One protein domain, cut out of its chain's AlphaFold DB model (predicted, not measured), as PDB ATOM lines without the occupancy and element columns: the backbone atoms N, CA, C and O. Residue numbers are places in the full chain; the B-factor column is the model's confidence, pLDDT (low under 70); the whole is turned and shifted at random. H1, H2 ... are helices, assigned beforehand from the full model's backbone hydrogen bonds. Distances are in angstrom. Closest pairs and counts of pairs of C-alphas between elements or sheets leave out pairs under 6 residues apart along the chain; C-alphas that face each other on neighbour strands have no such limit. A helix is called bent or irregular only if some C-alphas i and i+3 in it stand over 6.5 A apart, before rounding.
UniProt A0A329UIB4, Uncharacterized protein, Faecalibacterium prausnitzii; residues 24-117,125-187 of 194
ATOM      1  N   PRO A  24      33.309 191.402  66.753       95.62
ATOM      2  CA  PRO A  24      34.229 191.226  67.875       95.62
ATOM      3  C   PRO A  24      35.700 191.173  67.451       95.62
ATOM      4  O   PRO A  24      36.545 191.784  68.099       95.62
ATOM      5  N   ILE A  25      36.025 190.496  66.340       94.44
ATOM      6  CA  ILE A  25      37.405 190.447  65.825       94.44
ATOM      7  C   ILE A  25      37.856 191.842  65.392       94.44
ATOM      8  O   ILE A  25      38.973 192.246  65.711       94.44
ATOM      9  N   LEU A  26      37.007 192.577  64.666       93.25
ATOM     10  CA  LEU A  26      37.339 193.921  64.182       93.25
ATOM     11  C   LEU A  26      37.659 194.860  65.348       93.25
ATOM     12  O   LEU A  26      38.699 195.516  65.335       93.25
ATOM     13  N   LYS A  27      36.814 194.847  66.382       95.81
ATOM     14  CA  LYS A  27      37.004 195.651  67.590       95.81
ATOM     15  C   LYS A  27      38.247 195.244  68.371       95.81
ATOM     16  O   LYS A  27      39.008 196.122  68.766       95.81
ATOM     17  N   VAL A  28      38.520 193.941  68.510       95.56
ATOM     18  CA  VAL A  28      39.774 193.450  69.110       95.56
ATOM     19  C   VAL A  28      40.985 193.987  68.360       95.56
ATOM     20  O   VAL A  28      41.872 194.565  68.977       95.56
ATOM     21  N   LEU A  29      41.020 193.870  67.032       92.00
ATOM     22  CA  LEU A  29      42.152 194.343  66.228       92.00
ATOM     23  C   LEU A  29      42.365 195.858  66.306       92.00
ATOM     24  O   LEU A  29      43.499 196.310  66.178       92.00
ATOM     25  N   GLN A  30      41.295 196.622  66.522       92.56
ATOM     26  CA  GLN A  30      41.322 198.080  66.668       92.56
ATOM     27  C   GLN A  30      41.472 198.538  68.126       92.56
ATOM     28  O   GLN A  30      41.547 199.738  68.383       92.56
ATOM     29  N   GLN A  31      41.536 197.597  69.075       93.81
ATOM     30  CA  GLN A  31      41.546 197.857  70.514       93.81
ATOM     31  C   GLN A  31      40.338 198.695  70.988       93.81
ATOM     32  O   GLN A  31      40.426 199.470  71.941       93.81
ATOM     33  N   GLU A  32      39.196 198.538  70.320       95.56
ATOM     34  CA  GLU A  32      37.926 199.148  70.713       95.56
ATOM     35  C   GLU A  32      37.247 198.343  71.824       95.56
ATOM     36  O   GLU A  32      37.526 197.156  72.017       95.56
ATOM     37  N   ASN A  33      36.326 198.974  72.557       96.88
ATOM     38  CA  ASN A  33      35.540 198.252  73.549       96.88
ATOM     39  C   ASN A  33      34.615 197.239  72.864       96.88
ATOM     40  O   ASN A  33      33.819 197.614  71.997       96.88
ATOM     41  N   VAL A  34      34.718 195.974  73.275       98.00
ATOM     42  CA  VAL A  34      33.803 194.912  72.855       98.00
ATOM     43  C   VAL A  34      32.670 194.858  73.873       98.00
ATOM     44  O   VAL A  34      32.881 194.519  75.034       98.00
ATOM     45  N   GLU A  35      31.482 195.251  73.441       98.06
ATOM     46  CA  GLU A  35      30.266 195.253  74.243       98.06
ATOM     47  C   GLU A  35      29.637 193.859  74.267       98.06
ATOM     48  O   GLU A  35      29.820 193.050  73.357       98.06
ATOM     49  N   VAL A  36      28.813 193.592  75.280       98.19
ATOM     50  CA  VAL A  36      28.104 192.309  75.433       98.19
ATOM     51  C   VAL A  36      27.272 191.961  74.189       98.19
ATOM     52  O   VAL A  36      27.266 190.813  73.753       98.19
ATOM     53  N   THR A  37      26.623 192.951  73.573       97.81
ATOM     54  CA  THR A  37      25.780 192.762  72.381       97.81
ATOM     55  C   THR A  37      26.571 192.510  71.098       97.81
ATOM     56  O   THR A  37      26.009 192.016  70.125       97.81
ATOM     57  N   ASP A  38      27.873 192.822  71.061       97.88
ATOM     58  CA  ASP A  38      28.694 192.553  69.870       97.88
ATOM     59  C   ASP A  38      28.854 191.043  69.619       97.88
ATOM     60  O   ASP A  38      29.188 190.621  68.512       97.88
ATOM     61  N   TRP A  39      28.611 190.216  70.640       97.75
ATOM     62  CA  TRP A  39      28.710 188.762  70.563       97.75
ATOM     63  C   TRP A  39      27.447 188.089  70.012       97.75
ATOM     64  O   TRP A  39      27.515 186.910  69.664       97.75
ATOM     65  N   ASP A  40      26.314 188.793  69.924       97.19
ATOM     66  CA  ASP A  40      24.994 188.188  69.696       97.19
ATOM     67  C   ASP A  40      24.924 187.398  68.382       97.19
ATOM     68  O   ASP A  40      24.567 186.218  68.386       97.19
ATOM     69  N   GLU A  41      25.329 188.008  67.264       95.56
ATOM     70  CA  GLU A  41      25.292 187.350  65.951       95.56
ATOM     71  C   GLU A  41      26.305 186.196  65.868       95.56
ATOM     72  O   GLU A  41      26.040 185.138  65.290       95.56
ATOM     73  N   LEU A  42      27.466 186.349  66.516       95.19
ATOM     74  CA  LEU A  42      28.456 185.278  66.595       95.19
ATOM     75  C   LEU A  42      27.926 184.080  67.390       95.19
ATOM     76  O   LEU A  42      28.064 182.943  66.933       95.19
ATOM     77  N   LEU A  43      27.300 184.319  68.540       95.94
ATOM     78  CA  LEU A  43      26.706 183.287  69.385       95.94
ATOM     79  C   LEU A  43      25.514 182.612  68.706       95.94
ATOM     80  O   LEU A  43      25.381 181.392  68.796       95.94
ATOM     81  N   ALA A  44      24.692 183.367  67.974       94.06
ATOM     82  CA  ALA A  44      23.601 182.815  67.174       94.06
ATOM     83  C   ALA A  44      24.099 181.838  66.094       94.06
ATOM     84  O   ALA A  44      23.395 180.889  65.748       94.06
ATOM     85  N   SER A  45      25.329 182.029  65.603       91.19
ATOM     86  CA  SER A  45      25.967 181.142  64.623       91.19
ATOM     87  C   SER A  45      26.726 179.948  65.224       91.19
ATOM     88  O   SER A  45      27.288 179.144  64.474       91.19
ATOM     89  N   ALA A  46      26.761 179.806  66.554       92.25
ATOM     90  CA  ALA A  46      27.491 178.727  67.210       92.25
ATOM     91  C   ALA A  46      26.889 177.340  66.882       92.25
ATOM     92  O   ALA A  46      25.669 177.156  66.959       92.25
ATOM     93  N   PRO A  47      27.713 176.327  66.547       91.06
ATOM     94  CA  PRO A  47      27.238 174.964  66.349       91.06
ATOM     95  C   PRO A  47      26.532 174.410  67.594       91.06
ATOM     96  O   PRO A  47      26.910 174.692  68.731       91.06
ATOM     97  N   SER A  48      25.522 173.563  67.386       90.88
ATOM     98  CA  SER A  48      24.785 172.945  68.494       90.88
ATOM     99  C   SER A  48      25.706 172.124  69.404       90.88
ATOM    100  O   SER A  48      26.426 171.241  68.933       90.88
ATOM    101  N   GLY A  49      25.651 172.402  70.709       88.81
ATOM    102  CA  GLY A  49      26.476 171.745  71.725       88.81
ATOM    103  C   GLY A  49      27.917 172.257  71.818       88.81
ATOM    104  O   GLY A  49      28.698 171.676  72.568       88.81
ATOM    105  N   GLU A  50      28.273 173.309  71.076       92.31
ATOM    106  CA  GLU A  50      29.578 173.958  71.188       92.31
ATOM    107  C   GLU A  50      29.691 174.778  72.483       92.31
ATOM    108  O   GLU A  50      28.713 175.351  72.968       92.31
ATOM    109  N   ASP A  51      30.900 174.837  73.043       94.12
ATOM    110  CA  ASP A  51      31.225 175.701  74.177       94.12
ATOM    111  C   ASP A  51      31.168 177.163  73.702       94.12
ATOM    112  O   ASP A  51      31.996 177.608  72.906       94.12
ATOM    113  N   SER A  52      30.161 177.906  74.170       95.38
ATOM    114  CA  SER A  52      29.903 179.286  73.742       95.38
ATOM    115  C   SER A  52      31.071 180.227  74.039       95.38
ATOM    116  O   SER A  52      31.401 181.078  73.214       95.38
ATOM    117  N   LEU A  53      31.744 180.049  75.179       97.38
ATOM    118  CA  LEU A  53      32.880 180.891  75.543       97.38
ATOM    119  C   LEU A  53      34.093 180.571  74.668       97.38
ATOM    120  O   LEU A  53      34.792 181.481  74.217       97.38
ATOM    121  N   PHE A  54      34.328 179.287  74.386       96.50
ATOM    122  CA  PHE A  54      35.333 178.872  73.411       96.50
ATOM    123  C   PHE A  54      35.022 179.432  72.021       96.50
ATOM    124  O   PHE A  54      35.938 179.912  71.356       96.50
ATOM    125  N   TRP A  55      33.759 179.416  71.590       95.94
ATOM    126  CA  TRP A  55      33.342 179.970  70.304       95.94
ATOM    127  C   TRP A  55      33.690 181.460  70.201       95.94
ATOM    128  O   TRP A  55      34.390 181.860  69.270       95.94
ATOM    129  N   CYS A  56      33.317 182.259  71.206       97.00
ATOM    130  CA  CYS A  56      33.625 183.690  71.257       97.00
ATOM    131  C   CYS A  56      35.133 183.973  71.276       97.00
ATOM    132  O   CYS A  56      35.650 184.676  70.406       97.00
ATOM    133  N   LEU A  57      35.867 183.414  72.244       97.12
ATOM    134  CA  LEU A  57      37.294 183.714  72.428       97.12
ATOM    135  C   LEU A  57      38.174 183.076  71.348       97.12
ATOM    136  O   LEU A  57      39.200 183.639  70.960       97.12
ATOM    137  N   GLY A  58      37.774 181.913  70.837       95.06
ATOM    138  CA  GLY A  58      38.404 181.262  69.696       95.06
ATOM    139  C   GLY A  58      38.291 182.115  68.438       95.06
ATOM    140  O   GLY A  58      39.293 182.292  67.741       95.06
ATOM    141  N   TYR A  59      37.111 182.694  68.195       93.88
ATOM    142  CA  TYR A  59      36.877 183.586  67.067       93.88
ATOM    143  C   TYR A  59      37.647 184.896  67.208       93.88
ATOM    144  O   TYR A  59      38.484 185.199  66.357       93.88
ATOM    145  N   ALA A  60      37.443 185.619  68.313       94.12
ATOM    146  CA  ALA A  60      38.114 186.884  68.616       94.12
ATOM    147  C   ALA A  60      39.645 186.757  68.562       94.12
ATOM    148  O   ALA A  60      40.344 187.671  68.138       94.12
ATOM    149  N   GLY A  61      40.169 185.586  68.933       93.50
ATOM    150  CA  GLY A  61      41.589 185.273  68.886       93.50
ATOM    151  C   GLY A  61      42.129 184.844  67.518       93.50
ATOM    152  O   GLY A  61      43.275 184.404  67.446       93.50
ATOM    153  N   THR A  62      41.350 184.868  66.435       91.25
ATOM    154  CA  THR A  62      41.771 184.307  65.133       91.25
ATOM    155  C   THR A  62      42.928 185.072  64.495       91.25
ATOM    156  O   THR A  62      43.769 184.459  63.834       91.25
ATOM    157  N   LEU A  63      42.995 186.386  64.710       90.50
ATOM    158  CA  LEU A  63      43.970 187.274  64.084       90.50
ATOM    159  C   LEU A  63      44.875 187.932  65.130       90.50
ATOM    160  O   LEU A  63      44.471 188.169  66.265       90.50
ATOM    161  N   CYS A  64      46.111 188.231  64.732       90.00
ATOM    162  CA  CYS A  64      47.041 188.966  65.581       90.00
ATOM    163  C   CYS A  64      46.845 190.478  65.422       90.00
ATOM    164  O   CYS A  64      46.800 190.974  64.295       90.00
ATOM    165  N   ALA A  65      46.822 191.208  66.536       87.75
ATOM    166  CA  ALA A  65      46.853 192.664  66.541       87.75
ATOM    167  C   ALA A  65      48.273 193.138  66.194       87.75
ATOM    168  O   ALA A  65      49.222 192.908  66.948       87.75
ATOM    169  N   LEU A  66      48.437 193.763  65.026       80.38
ATOM    170  CA  LEU A  66      49.753 194.192  64.537       80.38
ATOM    171  C   LEU A  66      50.277 195.436  65.263       80.38
ATOM    172  O   LEU A  66      51.490 195.573  65.414       80.38
ATOM    173  N   ASP A  67      49.370 196.285  65.743       86.69
ATOM    174  CA  ASP A  67      49.703 197.562  66.379       86.69
ATOM    175  C   ASP A  67      49.910 197.442  67.902       86.69
ATOM    176  O   ASP A  67      50.374 198.381  68.549       86.69
ATOM    177  N   ALA A  68      49.628 196.274  68.491       89.44
ATOM    178  CA  ALA A  68      49.889 196.013  69.902       89.44
ATOM    179  C   ALA A  68      51.396 195.814  70.152       89.44
ATOM    180  O   ALA A  68      51.996 194.826  69.718       89.44
ATOM    181  N   THR A  69      52.015 196.743  70.887       92.94
ATOM    182  CA  THR A  69      53.465 196.733  71.172       92.94
ATOM    183  C   THR A  69      53.817 196.450  72.631       92.94
ATOM    184  O   THR A  69      54.952 196.085  72.924       92.94
ATOM    185  N   ASP A  70      52.864 196.609  73.552       94.81
ATOM    186  CA  ASP A  70      53.044 196.336  74.981       94.81
ATOM    187  C   ASP A  70      52.116 195.205  75.436       94.81
ATOM    188  O   ASP A  70      50.892 195.350  75.427       94.81
ATOM    189  N   PHE A  71      52.704 194.078  75.843       96.31
ATOM    190  CA  PHE A  71      51.946 192.894  76.242       96.31
ATOM    191  C   PHE A  71      51.156 193.111  77.535       96.31
ATOM    192  O   PHE A  71      50.062 192.572  77.667       96.31
ATOM    193  N   ASP A  72      51.673 193.901  78.481       96.38
ATOM    194  CA  ASP A  72      50.988 194.139  79.753       96.38
ATOM    195  C   ASP A  72      49.700 194.945  79.531       96.38
ATOM    196  O   ASP A  72      48.632 194.564  80.013       96.38
ATOM    197  N   SER A  73      49.775 196.017  78.734       96.12
ATOM    198  CA  SER A  73      48.595 196.792  78.330       96.12
ATOM    199  C   SER A  73      47.623 195.966  77.480       96.12
ATOM    200  O   SER A  73      46.409 196.072  77.651       96.12
ATOM    201  N   TRP A  74      48.144 195.108  76.598       97.25
ATOM    202  CA  TRP A  74      47.324 194.203  75.792       97.25
ATOM    203  C   TRP A  74      46.576 193.175  76.649       97.25
ATOM    204  O   TRP A  74      45.389 192.948  76.445       97.25
ATOM    205  N   PHE A  75      47.232 192.609  77.662       97.69
ATOM    206  CA  PHE A  75      46.600 191.719  78.633       97.69
ATOM    207  C   PHE A  75      45.457 192.413  79.388       97.69
ATOM    208  O   PHE A  75      44.381 191.831  79.514       97.69
ATOM    209  N   VAL A  76      45.653 193.659  79.834       97.56
ATOM    210  CA  VAL A  76      44.596 194.435  80.505       97.56
ATOM    211  C   VAL A  76      43.403 194.673  79.580       97.56
ATOM    212  O   VAL A  76      42.265 194.532  80.014       97.56
ATOM    213  N   TYR A  77      43.643 194.966  78.303       98.06
ATOM    214  CA  TYR A  77      42.573 195.044  77.308       98.06
ATOM    215  C   TYR A  77      41.856 193.695  77.129       98.06
ATOM    216  O   TYR A  77      40.633 193.623  77.171       98.06
ATOM    217  N   CYS A  78      42.592 192.588  77.008       98.44
ATOM    218  CA  CYS A  78      41.979 191.267  76.879       98.44
ATOM    219  C   CYS A  78      41.141 190.856  78.103       98.44
ATOM    220  O   CYS A  78      40.225 190.054  77.934       98.44
ATOM    221  N   LEU A  79      41.401 191.392  79.304       98.50
ATOM    222  CA  LEU A  79      40.514 191.197  80.459       98.50
ATOM    223  C   LEU A  79      39.120 191.777  80.196       98.50
ATOM    224  O   LEU A  79      38.136 191.091  80.458       98.50
ATOM    225  N   THR A  80      39.023 192.977  79.617       98.25
ATOM    226  CA  THR A  80      37.720 193.600  79.322       98.25
ATOM    227  C   THR A  80      36.965 192.826  78.243       98.25
ATOM    228  O   THR A  80      35.760 192.611  78.358       98.25
ATOM    229  N   VAL A  81      37.680 192.322  77.231       98.50
ATOM    230  CA  VAL A  81      37.104 191.449  76.196       98.50
ATOM    231  C   VAL A  81      36.572 190.155  76.815       98.50
ATOM    232  O   VAL A  81      35.445 189.756  76.525       98.50
ATOM    233  N   VAL A  82      37.343 189.512  77.697       98.62
ATOM    234  CA  VAL A  82      36.923 188.284  78.389       98.62
ATOM    235  C   VAL A  82      35.716 188.525  79.287       98.62
ATOM    236  O   VAL A  82      34.803 187.704  79.268       98.62
ATOM    237  N   ASP A  83      35.674 189.631  80.028       98.31
ATOM    238  CA  ASP A  83      34.515 189.979  80.854       98.31
ATOM    239  C   ASP A  83      33.248 190.139  79.999       98.31
ATOM    240  O   ASP A  83      32.225 189.531  80.315       98.31
ATOM    241  N   SER A  84      33.331 190.848  78.864       98.44
ATOM    242  CA  SER A  84      32.190 190.995  77.946       98.44
ATOM    243  C   SER A  84      31.709 189.651  77.375       98.44
ATOM    244  O   SER A  84      30.508 189.402  77.291       98.44
ATOM    245  N   ALA A  85      32.640 188.752  77.028       98.44
ATOM    246  CA  ALA A  85      32.321 187.439  76.476       98.44
ATOM    247  C   ALA A  85      31.699 186.511  77.529       98.44
ATOM    248  O   ALA A  85      30.762 185.774  77.223       98.44
ATOM    249  N   LEU A  86      32.197 186.547  78.771       98.50
ATOM    250  CA  LEU A  86      31.624 185.803  79.896       98.50
ATOM    251  C   LEU A  86      30.180 186.236  80.158       98.50
ATOM    252  O   LEU A  86      29.310 185.378  80.312       98.50
ATOM    253  N   GLU A  87      29.922 187.545  80.153       98.19
ATOM    254  CA  GLU A  87      28.579 188.096  80.330       98.19
ATOM    255  C   GLU A  87      27.644 187.689  79.183       98.19
ATOM    256  O   GLU A  87      26.561 187.159  79.439       98.19
ATOM    257  N   ALA A  88      28.086 187.810  77.927       98.12
ATOM    258  CA  ALA A  88      27.308 187.381  76.760       98.12
ATOM    259  C   ALA A  88      26.986 185.876  76.786       98.12
ATOM    260  O   ALA A  88      25.878 185.452  76.447       98.12
ATOM    261  N   CYS A  89      27.928 185.056  77.264       97.62
ATOM    262  CA  CYS A  89      27.747 183.614  77.441       97.62
ATOM    263  C   CYS A  89      26.952 183.241  78.705       97.62
ATOM    264  O   CYS A  89      26.746 182.053  78.955       97.62
ATOM    265  N   LYS A  90      26.498 184.220  79.501       97.25
ATOM    266  CA  LYS A  90      25.761 184.020  80.763       97.25
ATOM    267  C   LYS A  90      26.545 183.197  81.791       97.25
ATOM    268  O   LYS A  90      25.967 182.430  82.562       97.25
ATOM    269  N   ILE A  91      27.869 183.342  81.800       96.44
ATOM    270  CA  ILE A  91      28.759 182.698  82.766       96.44
ATOM    271  C   ILE A  91      28.967 183.663  83.929       96.44
ATOM    272  O   ILE A  91      29.854 184.517  83.925       96.44
ATOM    273  N   GLU A  92      28.118 183.523  84.940       90.62
ATOM    274  CA  GLU A  92      28.175 184.347  86.142       90.62
ATOM    275  C   GLU A  92      29.292 183.885  87.091       90.62
ATOM    276  O   GLU A  92      29.578 182.693  87.217       90.62
ATOM    277  N   ASN A  93      29.889 184.831  87.823       90.25
ATOM    278  CA  ASN A  93      30.837 184.564  88.913       90.25
ATOM    279  C   ASN A  93      32.073 183.732  88.514       90.25
ATOM    280  O   ASN A  93      32.596 182.969  89.330       90.25
ATOM    281  N   ALA A  94      32.561 183.877  87.276       94.69
ATOM    282  CA  ALA A  94      33.845 183.299  86.894       94.69
ATOM    283  C   ALA A  94      34.950 183.817  87.840       94.69
ATOM    284  O   ALA A  94      35.081 185.035  87.991       94.69
ATOM    285  N   PRO A  95      35.731 182.928  88.479       95.88
ATOM    286  CA  PRO A  95      36.754 183.340  89.431       95.88
ATOM    287  C   PRO A  95      37.890 184.084  88.720       95.88
ATOM    288  O   PRO A  95      38.184 183.816  87.549       95.88
ATOM    289  N   ASP A  96      38.557 184.991  89.433       96.81
ATOM    290  CA  ASP A  96      39.610 185.843  88.869       96.81
ATOM    291  C   ASP A  96      40.758 185.025  88.264       96.81
ATOM    292  O   ASP A  96      41.318 185.399  87.235       96.81
ATOM    293  N   GLU A  97      41.088 183.863  88.831       97.31
ATOM    294  CA  GLU A  97      42.103 182.961  88.282       97.31
ATOM    295  C   GLU A  97      41.729 182.465  86.882       97.31
ATOM    296  O   GLU A  97      42.585 182.383  85.998       97.31
ATOM    297  N   ARG A  98      40.441 182.180  86.659       97.81
ATOM    298  CA  ARG A  98      39.931 181.765  85.353       97.81
ATOM    299  C   ARG A  98      39.930 182.931  84.374       97.81
ATOM    300  O   ARG A  98      40.368 182.764  83.239       97.81
ATOM    301  N   LYS A  99      39.495 184.117  84.807       98.19
ATOM    302  CA  LYS A  99      39.535 185.333  83.980       98.19
ATOM    303  C   LYS A  99      40.958 185.650  83.529       98.19
ATOM    304  O   LYS A  99      41.193 185.868  82.343       98.19
ATOM    305  N   ASN A 100      41.918 185.568  84.450       98.38
ATOM    306  CA  ASN A 100      43.337 185.745  84.161       98.38
ATOM    307  C   ASN A 100      43.851 184.715  83.152       98.38
ATOM    308  O   ASN A 100      44.545 185.095  82.210       98.38
ATOM    309  N   LEU A 101      43.494 183.432  83.302       98.75
ATOM    310  CA  LEU A 101      43.838 182.396  82.323       98.75
ATOM    311  C   LEU A 101      43.309 182.742  80.926       98.75
ATOM    312  O   LEU A 101      44.074 182.723  79.961       98.75
ATOM    313  N   LEU A 102      42.015 183.043  80.818       98.75
ATOM    314  CA  LEU A 102      41.349 183.323  79.547       98.75
ATOM    315  C   LEU A 102      41.934 184.569  78.875       98.75
ATOM    316  O   LEU A 102      42.266 184.529  77.691       98.75
ATOM    317  N   ALA A 103      42.136 185.645  79.637       98.69
ATOM    318  CA  ALA A 103      42.655 186.905  79.124       98.69
ATOM    319  C   ALA A 103      44.128 186.798  78.723       98.69
ATOM    320  O   ALA A 103      44.494 187.256  77.643       98.69
ATOM    321  N   LEU A 104      44.972 186.133  79.522       98.62
ATOM    322  CA  LEU A 104      46.357 185.857  79.131       98.62
ATOM    323  C   LEU A 104      46.426 184.941  77.911       98.62
ATOM    324  O   LEU A 104      47.295 185.133  77.066       98.62
ATOM    325  N   GLY A 105      45.533 183.956  77.800       98.38
ATOM    326  CA  GLY A 105      45.453 183.074  76.640       98.38
ATOM    327  C   GLY A 105      45.078 183.829  75.366       98.38
ATOM    328  O   GLY A 105      45.754 183.674  74.347       98.38
ATOM    329  N   LEU A 106      44.055 184.686  75.436       98.44
ATOM    330  CA  LEU A 106      43.645 185.555  74.331       98.44
ATOM    331  C   LEU A 106      44.765 186.530  73.952       98.44
ATOM    332  O   LEU A 106      45.134 186.609  72.779       98.44
ATOM    333  N   ALA A 107      45.363 187.202  74.937       98.00
ATOM    334  CA  ALA A 107      46.474 188.123  74.735       98.00
ATOM    335  C   ALA A 107      47.665 187.416  74.081       98.00
ATOM    336  O   ALA A 107      48.180 187.863  73.061       98.00
ATOM    337  N   ALA A 108      48.077 186.266  74.615       97.56
ATOM    338  CA  ALA A 108      49.205 185.497  74.101       97.56
ATOM    339  C   ALA A 108      48.978 184.964  72.682       97.56
ATOM    340  O   ALA A 108      49.936 184.792  71.926       97.56
ATOM    341  N   ARG A 109      47.726 184.675  72.319       96.12
ATOM    342  CA  ARG A 109      47.362 184.226  70.975       96.12
ATOM    343  C   ARG A 109      47.398 185.359  69.952       96.12
ATOM    344  O   ARG A 109      47.803 185.120  68.819       96.12
ATOM    345  N   THR A 110      46.972 186.553  70.349       96.25
ATOM    346  CA  THR A 110      46.755 187.699  69.449       96.25
ATOM    347  C   THR A 110      47.912 188.698  69.435       96.25
ATOM    348  O   THR A 110      47.985 189.537  68.542       96.25
ATOM    349  N   PHE A 111      48.850 188.607  70.377       96.06
ATOM    350  CA  PHE A 111      50.010 189.491  70.435       96.06
ATOM    351  C   PHE A 111      51.136 189.040  69.497       96.06
ATOM    352  O   PHE A 111      51.520 187.866  69.447       96.06
ATOM    353  N   ASN A 112      51.732 189.991  68.775       94.12
ATOM    354  CA  ASN A 112      52.821 189.716  67.843       94.12
ATOM    355  C   ASN A 112      54.184 189.594  68.553       94.12
ATOM    356  O   ASN A 112      55.033 190.484  68.470       94.12
ATOM    357  N   PHE A 113      54.433 188.450  69.196       92.94
ATOM    358  CA  PHE A 113      55.719 188.174  69.856       92.94
ATOM    359  C   PHE A 113      56.926 188.108  68.908       92.94
ATOM    360  O   PHE A 113      58.063 188.196  69.366       92.94
ATOM    361  N   SER A 114      56.713 187.960  67.596       91.56
ATOM    362  CA  SER A 114      57.806 188.023  66.619       91.56
ATOM    363  C   SER A 114      58.350 189.446  66.473       91.56
ATOM    364  O   SER A 114      59.553 189.619  66.300       91.56
ATOM    365  N   ALA A 115      57.474 190.454  66.551       92.31
ATOM    366  CA  ALA A 115      57.862 191.864  66.536       92.31
ATOM    367  C   ALA A 115      58.239 192.377  67.934       92.31
ATOM    368  O   ALA A 115      59.158 193.181  68.060       92.31
ATOM    369  N   ASN A 116      57.566 191.878  68.976       93.50
ATOM    370  CA  ASN A 116      57.741 192.303  70.364       93.50
ATOM    371  C   ASN A 116      58.017 191.081  71.266       93.50
ATOM    372  O   ASN A 116      57.091 190.550  71.882       93.50
ATOM    373  N   PRO A 117      59.261 190.572  71.330       92.69
ATOM    374  CA  PRO A 117      59.571 189.340  72.054       92.69
ATOM    375  C   PRO A 117      59.304 189.422  73.558       92.69
ATOM    376  O   PRO A 117      59.381 190.487  74.169       92.69
ATOM    377  N   GLY A 125      54.176 188.899  84.794       94.06
ATOM    378  CA  GLY A 125      54.947 187.655  84.898       94.06
ATOM    379  C   GLY A 125      54.503 186.717  86.028       94.06
ATOM    380  O   GLY A 125      54.502 185.499  85.838       94.06
ATOM    381  N   ASP A 126      54.086 187.257  87.176       94.31
ATOM    382  CA  ASP A 126      53.557 186.451  88.287       94.31
ATOM    383  C   ASP A 126      52.161 185.904  87.966       94.31
ATOM    384  O   ASP A 126      51.919 184.708  88.123       94.31
ATOM    385  N   THR A 127      51.278 186.733  87.398       96.88
ATOM    386  CA  THR A 127      49.961 186.302  86.904       96.88
ATOM    387  C   THR A 127      50.094 185.216  85.835       96.88
ATOM    388  O   THR A 127      49.359 184.233  85.866       96.88
ATOM    389  N   LEU A 128      51.070 185.337  84.929       97.19
ATOM    390  CA  LEU A 128      51.372 184.341  83.899       97.19
ATOM    391  C   LEU A 128      51.795 182.997  84.505       97.19
ATOM    392  O   LEU A 128      51.387 181.945  84.011       97.19
ATOM    393  N   ARG A 129      52.587 183.016  85.584       95.88
ATOM    394  CA  ARG A 129      52.963 181.799  86.320       95.88
ATOM    395  C   ARG A 129      51.751 181.161  86.986       95.88
ATOM    396  O   ARG A 129      51.529 179.973  86.773       95.88
ATOM    397  N   SER A 130      50.954 181.938  87.721       96.44
ATOM    398  CA  SER A 130      49.742 181.442  88.386       96.44
ATOM    399  C   SER A 130      48.729 180.877  87.389       96.44
ATOM    400  O   SER A 130      48.190 179.795  87.605       96.44
ATOM    401  N   ALA A 131      48.524 181.546  86.252       97.31
ATOM    402  CA  ALA A 131      47.653 181.056  85.188       97.31
ATOM    403  C   ALA A 131      48.147 179.726  84.602       97.31
ATOM    404  O   ALA A 131      47.332 178.856  84.314       97.31
ATOM    405  N   GLY A 132      49.465 179.525  84.479       96.19
ATOM    406  CA  GLY A 132      50.058 178.263  84.018       96.19
ATOM    407  C   GLY A 132      49.840 177.063  84.952       96.19
ATOM    408  O   GLY A 132      50.086 175.924  84.551       96.19
ATOM    409  N   GLU A 133      49.374 177.301  86.179       95.69
ATOM    410  CA  GLU A 133      49.050 176.276  87.179       95.69
ATOM    411  C   GLU A 133      47.536 176.021  87.303       95.69
ATOM    412  O   GLU A 133      47.122 175.110  88.022       95.69
ATOM    413  N   TYR A 134      46.704 176.780  86.578       97.00
ATOM    414  CA  TYR A 134      45.250 176.646  86.620       97.00
ATOM    415  C   TYR A 134      44.775 175.259  86.153       97.00
ATOM    416  O   TYR A 134      45.219 174.714  85.136       97.00
ATOM    417  N   VAL A 135      43.805 174.689  86.872       95.12
ATOM    418  CA  VAL A 135      43.210 173.389  86.536       95.12
ATOM    419  C   VAL A 135      42.093 173.585  85.515       95.12
ATOM    420  O   VAL A 135      40.983 173.977  85.852       95.12
ATOM    421  N   CYS A 136      42.392 173.294  84.251       95.62
ATOM    422  CA  CYS A 136      41.451 173.475  83.146       95.62
ATOM    423  C   CYS A 136      40.318 172.441  83.171       95.62
ATOM    424  O   CYS A 136      40.583 171.233  83.185       95.62
ATOM    425  N   SER A 137      39.075 172.905  83.066       90.44
ATOM    426  CA  SER A 137      37.887 172.051  82.956       90.44
ATOM    427  C   SER A 137      37.246 172.138  81.574       90.44
ATOM    428  O   SER A 137      36.941 171.101  80.970       90.44
ATOM    429  N   GLU A 138      37.105 173.348  81.041       94.56
ATOM    430  CA  GLU A 138      36.328 173.632  79.831       94.56
ATOM    431  C   GLU A 138      37.226 173.776  78.595       94.56
ATOM    432  O   GLU A 138      38.457 173.834  78.700       94.56
ATOM    433  N   ASP A 139      36.630 173.767  77.402       96.06
ATOM    434  CA  ASP A 139      37.407 173.848  76.164       96.06
ATOM    435  C   ASP A 139      38.024 175.240  75.997       96.06
ATOM    436  O   ASP A 139      39.187 175.336  75.591       96.06
ATOM    437  N   ALA A 140      37.320 176.291  76.429       97.00
ATOM    438  CA  ALA A 140      37.866 177.645  76.523       97.00
ATOM    439  C   ALA A 140      39.137 177.700  77.394       97.00
ATOM    440  O   ALA A 140      40.139 178.301  76.997       97.00
ATOM    441  N   ASP A 141      39.137 177.008  78.541       97.81
ATOM    442  CA  ASP A 141      40.280 176.978  79.460       97.81
ATOM    443  C   ASP A 141      41.485 176.287  78.812       97.81
ATOM    444  O   ASP A 141      42.600 176.804  78.841       97.81
ATOM    445  N   ILE A 142      41.272 175.119  78.193       98.00
ATOM    446  CA  ILE A 142      42.336 174.347  77.532       98.00
ATOM    447  C   ILE A 142      42.913 175.119  76.348       98.00
ATOM    448  O   ILE A 142      44.128 175.103  76.123       98.00
ATOM    449  N   PHE A 143      42.046 175.784  75.589       97.75
ATOM    450  CA  PHE A 143      42.440 176.636  74.483       97.75
ATOM    451  C   PHE A 143      43.343 177.777  74.958       97.75
ATOM    452  O   PHE A 143      44.453 177.919  74.446       97.75
ATOM    453  N   ALA A 144      42.917 178.529  75.975       98.38
ATOM    454  CA  ALA A 144      43.691 179.618  76.563       98.38
ATOM    455  C   ALA A 144      45.011 179.126  77.183       98.38
ATOM    456  O   ALA A 144      46.081 179.676  76.906       98.38
ATOM    457  N   MET A 145      44.956 178.034  77.951       98.62
ATOM    458  CA  MET A 145      46.104 177.429  78.627       98.62
ATOM    459  C   MET A 145      47.224 177.056  77.661       98.62
ATOM    460  O   MET A 145      48.398 177.211  77.991       98.62
ATOM    461  N   TRP A 146      46.905 176.597  76.449       98.44
ATOM    462  CA  TRP A 146      47.932 176.298  75.451       98.44
ATOM    463  C   TRP A 146      48.814 177.516  75.136       98.44
ATOM    464  O   TRP A 146      50.042 177.400  75.079       98.44
ATOM    465  N   TYR A 147      48.197 178.688  74.970       98.19
ATOM    466  CA  TYR A 147      48.903 179.938  74.682       98.19
ATOM    467  C   TYR A 147      49.603 180.498  75.919       98.19
ATOM    468  O   TYR A 147      50.755 180.919  75.812       98.19
ATOM    469  N   VAL A 148      48.975 180.403  77.095       98.56
ATOM    470  CA  VAL A 148      49.611 180.743  78.378       98.56
ATOM    471  C   VAL A 148      50.884 179.933  78.585       98.56
ATOM    472  O   VAL A 148      51.939 180.513  78.820       98.56
ATOM    473  N   LEU A 149      50.831 178.607  78.437       98.56
ATOM    474  CA  LEU A 149      51.999 177.751  78.634       98.56
ATOM    475  C   LEU A 149      53.086 178.023  77.597       98.56
ATOM    476  O   LEU A 149      54.260 178.042  77.954       98.56
ATOM    477  N   ARG A 150      52.728 178.280  76.334       97.69
ATOM    478  CA  ARG A 150      53.705 178.671  75.310       97.69
ATOM    479  C   ARG A 150      54.455 179.937  75.734       97.69
ATOM    480  O   ARG A 150      55.682 179.904  75.817       97.69
ATOM    481  N   THR A 151      53.743 181.010  76.064       97.56
ATOM    482  CA  THR A 151      54.351 182.276  76.506       97.56
ATOM    483  C   THR A 151      55.132 182.108  77.805       97.56
ATOM    484  O   THR A 151      56.260 182.587  77.914       97.56
ATOM    485  N   LEU A 152      54.592 181.354  78.766       98.00
ATOM    486  CA  LEU A 152      55.261 181.040  80.024       98.00
ATOM    487  C   LEU A 152      56.575 180.293  79.780       98.00
ATOM    488  O   LEU A 152      57.580 180.628  80.394       98.00
ATOM    489  N   THR A 153      56.620 179.318  78.869       97.69
ATOM    490  CA  THR A 153      57.871 178.601  78.576       97.69
ATOM    491  C   THR A 153      58.947 179.522  78.003       97.69
ATOM    492  O   THR A 153      60.105 179.394  78.401       97.69
ATOM    493  N   GLU A 154      58.586 180.480  77.143       96.44
ATOM    494  CA  GLU A 154      59.529 181.490  76.645       96.44
ATOM    495  C   GLU A 154      59.992 182.423  77.769       96.44
ATOM    496  O   GLU A 154      61.190 182.656  77.926       96.44
ATOM    497  N   TYR A 155      59.072 182.872  78.626       96.88
ATOM    498  CA  TYR A 155      59.392 183.706  79.783       96.88
ATOM    499  C   TYR A 155      60.353 183.008  80.761       96.88
ATOM    500  O   TYR A 155      61.367 183.576  81.165       96.88
ATOM    501  N   LEU A 156      60.091 181.743  81.101       96.62
ATOM    502  CA  LEU A 156      60.924 180.950  82.011       96.62
ATOM    503  C   LEU A 156      62.324 180.682  81.445       96.62
ATOM    504  O   LEU A 156      63.292 180.621  82.206       96.62
ATOM    505  N   ARG A 157      62.459 180.548  80.119       96.00
ATOM    506  CA  ARG A 157      63.759 180.361  79.452       96.00
ATOM    507  C   ARG A 157      64.681 181.567  79.589       96.00
ATOM    508  O   ARG A 157      65.895 181.381  79.545       96.00
ATOM    509  N   LEU A 158      64.140 182.768  79.812       95.25
ATOM    510  CA  LEU A 158      64.949 183.969  80.027       95.25
ATOM    511  C   LEU A 158      65.862 183.852  81.251       95.25
ATOM    512  O   LEU A 158      66.887 184.526  81.294       95.25
ATOM    513  N   ASP A 159      65.516 183.013  82.229       93.75
ATOM    514  CA  ASP A 159      66.374 182.649  83.358       93.75
ATOM    515  C   ASP A 159      66.286 181.139  83.628       93.75
ATOM    516  O   ASP A 159      65.747 180.671  84.633       93.75
ATOM    517  N   PHE A 160      66.770 180.370  82.650       91.50
ATOM    518  CA  PHE A 160      66.620 178.917  82.584       91.50
ATOM    519  C   PHE A 160      67.079 178.185  83.856       91.50
ATOM    520  O   PHE A 160      66.360 177.322  84.356       91.50
ATOM    521  N   ASN A 161      68.248 178.538  84.398       93.62
ATOM    522  CA  ASN A 161      68.842 177.816  85.529       93.62
ATOM    523  C   ASN A 161      67.981 177.918  86.793       93.62
ATOM    524  O   ASN A 161      67.775 176.918  87.479       93.62
ATOM    525  N   ASN A 162      67.427 179.101  87.064       94.94
ATOM    526  CA  ASN A 162      66.572 179.317  88.229       94.94
ATOM    527  C   ASN A 162      65.143 178.796  88.012       94.94
ATOM    528  O   ASN A 162      64.426 178.538  88.976       94.94
ATOM    529  N   ASN A 163      64.726 178.599  86.757       95.88
ATOM    530  CA  ASN A 163      63.362 178.209  86.402       95.88
ATOM    531  C   ASN A 163      63.207 176.760  85.922       95.88
ATOM    532  O   ASN A 163      62.100 176.380  85.545       95.88
ATOM    533  N   LEU A 164      64.257 175.933  85.954       96.12
ATOM    534  CA  LEU A 164      64.246 174.587  85.366       96.12
ATOM    535  C   LEU A 164      63.038 173.744  85.807       96.12
ATOM    536  O   LEU A 164      62.351 173.166  84.969       96.12
ATOM    537  N   ARG A 165      62.726 173.720  87.111       95.75
ATOM    538  CA  ARG A 165      61.580 172.961  87.644       95.75
ATOM    539  C   ARG A 165      60.241 173.486  87.118       95.75
ATOM    540  O   ARG A 165      59.403 172.688  86.703       95.75
ATOM    541  N   ALA A 166      60.048 174.805  87.131       95.75
ATOM    542  CA  ALA A 166      58.828 175.431  86.627       95.75
ATOM    543  C   ALA A 166      58.665 175.179  85.120       95.75
ATOM    544  O   ALA A 166      57.581 174.832  84.661       95.75
ATOM    545  N   LEU A 167      59.764 175.248  84.363       97.25
ATOM    546  CA  LEU A 167      59.780 174.978  82.928       97.25
ATOM    547  C   LEU A 167      59.416 173.519  82.624       97.25
ATOM    548  O   LEU A 167      58.593 173.263  81.748       97.25
ATOM    549  N   THR A 168      59.978 172.557  83.363       96.88
ATOM    550  CA  THR A 168      59.607 171.140  83.232       96.88
ATOM    551  C   THR A 168      58.132 170.913  83.561       96.88
ATOM    552  O   THR A 168      57.468 170.164  82.846       96.88
ATOM    553  N   SER A 169      57.607 171.574  84.598       97.06
ATOM    554  CA  SER A 169      56.186 171.497  84.956       97.06
ATOM    555  C   SER A 169      55.295 172.020  83.825       97.06
ATOM    556  O   SER A 169      54.422 171.293  83.355       97.06
ATOM    557  N   ALA A 170      55.586 173.219  83.304       97.69
ATOM    558  CA  ALA A 170      54.836 173.833  82.209       97.69
ATOM    559  C   ALA A 170      54.823 172.951  80.949       97.69
ATOM    560  O   ALA A 170      53.760 172.666  80.400       97.69
ATOM    561  N   LEU A 171      55.985 172.436  80.527       97.88
ATOM    562  CA  LEU A 171      56.089 171.515  79.387       97.88
ATOM    563  C   LEU A 171      55.344 170.193  79.636       97.88
ATOM    564  O   LEU A 171      54.717 169.646  78.726       97.88
ATOM    565  N   GLY A 172      55.373 169.688  80.871       97.81
ATOM    566  CA  GLY A 172      54.598 168.522  81.286       97.81
ATOM    567  C   GLY A 172      53.091 168.752  81.157       97.81
ATOM    568  O   GLY A 172      52.386 167.896  80.619       97.81
ATOM    569  N   THR A 173      52.594 169.914  81.589       97.31
ATOM    570  CA  THR A 173      51.190 170.315  81.425       97.31
ATOM    571  C   THR A 173      50.824 170.472  79.952       97.31
ATOM    572  O   THR A 173      49.812 169.912  79.533       97.31
ATOM    573  N   MET A 174      51.676 171.109  79.135       97.56
ATOM    574  CA  MET A 174      51.459 171.209  77.683       97.56
ATOM    575  C   MET A 174      51.269 169.830  77.055       97.56
ATOM    576  O   MET A 174      50.331 169.622  76.288       97.56
ATOM    577  N   ASN A 175      52.116 168.859  77.410       97.62
ATOM    578  CA  ASN A 175      52.008 167.500  76.888       97.62
ATOM    579  C   ASN A 175      50.689 166.816  77.289       97.62
ATOM    580  O   ASN A 175      50.092 166.124  76.466       97.62
ATOM    581  N   LYS A 176      50.201 167.040  78.518       96.69
ATOM    582  CA  LYS A 176      48.921 166.490  78.999       96.69
ATOM    583  C   LYS A 176      47.720 167.050  78.233       96.69
ATOM    584  O   LYS A 176      46.809 166.295  77.909       96.69
ATOM    585  N   ILE A 177      47.713 168.351  77.935       97.06
ATOM    586  CA  ILE A 177      46.565 169.003  77.282       97.06
ATOM    587  C   ILE A 177      46.615 168.938  75.752       97.06
ATOM    588  O   ILE A 177      45.580 169.107  75.109       97.06
ATOM    589  N   ARG A 178      47.782 168.650  75.158       97.00
ATOM    590  CA  ARG A 178      48.037 168.696  73.707       97.00
ATOM    591  C   ARG A 178      46.958 168.013  72.866       97.00
ATOM    592  O   ARG A 178      46.457 168.615  71.928       97.00
ATOM    593  N   ALA A 179      46.583 166.778  73.201       97.06
ATOM    594  CA  ALA A 179      45.600 166.023  72.418       97.06
ATOM    595  C   ALA A 179      44.179 166.613  72.500       97.06
ATOM    596  O   ALA A 179      43.400 166.497  71.555       97.06
ATOM    597  N   ARG A 180      43.813 167.236  73.627       96.25
ATOM    598  CA  ARG A 180      42.538 167.955  73.754       96.25
ATOM    599  C   ARG A 180      42.603 169.281  73.000       96.25
ATOM    600  O   ARG A 180      41.711 169.541  72.206       96.25
ATOM    601  N   TYR A 181      43.694 170.032  73.145       96.81
ATOM    602  CA  TYR A 181      43.935 171.255  72.381       96.81
ATOM    603  C   TYR A 181      43.843 171.028  70.863       96.81
ATOM    604  O   TYR A 181      43.136 171.771  70.194       96.81
ATOM    605  N   THR A 182      44.476 169.980  70.319       96.12
ATOM    606  CA  THR A 182      44.405 169.661  68.878       96.12
ATOM    607  C   THR A 182      42.965 169.463  68.398       96.12
ATOM    608  O   THR A 182      42.585 170.036  67.385       96.12
ATOM    609  N   ARG A 183      42.140 168.731  69.156       94.94
ATOM    610  CA  ARG A 183      40.718 168.538  68.824       94.94
ATOM    611  C   ARG A 183      39.903 169.828  68.925       94.94
ATOM    612  O   ARG A 183      38.962 170.024  68.166       94.94
ATOM    613  N   ILE A 184      40.251 170.701  69.866       94.31
ATOM    614  CA  ILE A 184      39.592 172.000  70.032       94.31
ATOM    615  C   ILE A 184      39.893 172.902  68.830       94.31
ATOM    616  O   ILE A 184      38.973 173.466  68.248       94.31
ATOM    617  N   VAL A 185      41.157 173.005  68.402       91.88
ATOM    618  CA  VAL A 185      41.516 173.912  67.296       91.88
ATOM    619  C   VAL A 185      40.941 173.504  65.943       91.88
ATOM    620  O   VAL A 185      40.729 174.365  65.097       91.88
ATOM    621  N   GLU A 186      40.646 172.221  65.740       91.19
ATOM    622  CA  GLU A 186      39.946 171.731  64.543       91.19
ATOM    623  C   GLU A 186      38.507 172.259  64.436       91.19
ATOM    624  O   GLU A 186      37.961 172.332  63.335       91.19
ATOM    625  N   ARG A 187      37.912 172.657  65.566       90.31
ATOM    626  CA  ARG A 187      36.556 173.211  65.669       90.31
ATOM    627  C   ARG A 187      36.542 174.733  65.762       90.31
ATOM    628  O   ARG A 187      35.490 175.305  66.032       90.31
TER     629      ARG A 187
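What this domain is: This is residues 24 to 117 and 125 to 187 of the 194 residues of an uncharacterized protein of Faecalibacterium prausnitzii (UniProt A0A329UIB4). Helix H5 runs through the core, crossed by H4 on one side and by H7 on the other, and H8 folds back along H7 on the side away from H5. H1 and H2 pack on H3 toward one end of the long axis, the turn of the H7 and H8 hairpin makes the other end, and short H6 packs on H5 and H7. The printed part has 157 residues with eight named helices, H1 to H8 in order along the chain, and no named strand: the class is all helix. It is compact, with a radius of gyration of the C-alphas of 15.1 A, and spans 48 by 33 by 29 A.

Where its parts are: H1, residues 24 to 30, begins at C-alpha 24, (34.229, 191.226, 67.875). H2 holds residues 36 to 44 and H3 residues 52 to 60. H4, residues 71 to 88, is 25.3 A long from first to last C-alpha. H5, residues 96 to 110, is 20.8 A long. H6 holds residues 125 to 131. H7, residues 139 to 157, is 27.3 A long, with a kink of 25 degrees near residue 147. H8, residues 160 to 185, is 29.8 A long, with a kink of 56 degrees near residue 179, and ends at C-alpha 185, (41.516, 173.912, 67.296). H2 and H8 are irregular: C-alphas 38 and 41 are 7.3 A apart, and C-alphas 162 and 165 are 8.1 A apart.

How they stand to each other: H3 and H7 are the hubs, touching four helices each. H3 touches H1, closest at the C-alphas of Ile 25 and Ala 60, 4.6 A. H3 is about perpendicular to H2, at 76 degrees, and touches it, closest at the C-alphas of Leu 43 and Ser 52, 6.7 A. H3 and H4 form a helical hairpin, with the C-alphas of Cys 56 and Ala 85 closest, 6.6 A. H7 touches H3 with residues 139 to 143 alone, closest at the C-alphas of Phe 54 and Ala 140, 4.2 A. H5 touches H4 at a steep tilt of 64 degrees, opposite ways, with the C-alphas of Cys 78 and Ala 103 closest, 5.0 A. H5 and H7 touch, only just about perpendicular at 72 degrees, with the C-alphas of Gly 105 and Ala 144 closest, 3.9 A. H4 and H7 are apart. H6 touches H5, closest at the C-alphas of Leu 101 and Ala 131, 5.0 A. H7 and H8 form a helical hairpin at a shallow tilt of 27 degrees, with the C-alphas of Leu 156 and Asn 163 closest, 5.7 A. Every O i to N i+4 pair is within hydrogen-bond range in H1, H3, H5 and H6; the counts are 13 of 14 in H4, 14 of 15 in H7, 17 of 22 in H8 and 2 of 5 in H2, where 5 of 6 O i to N i+3 pairs are within range.

The domain as a whole: The two C-alphas farthest apart are those of Ala 44 and Asn 161, 49.1 A. Residues 118 to 124 are not printed, and C-alphas 117 and 125 are 13.8 A apart across this cut, in the link from H5 to H6. Of the links that are printed whole, none is long. The mean pLDDT of the printed part is 95.7, and no printed residue is under 70.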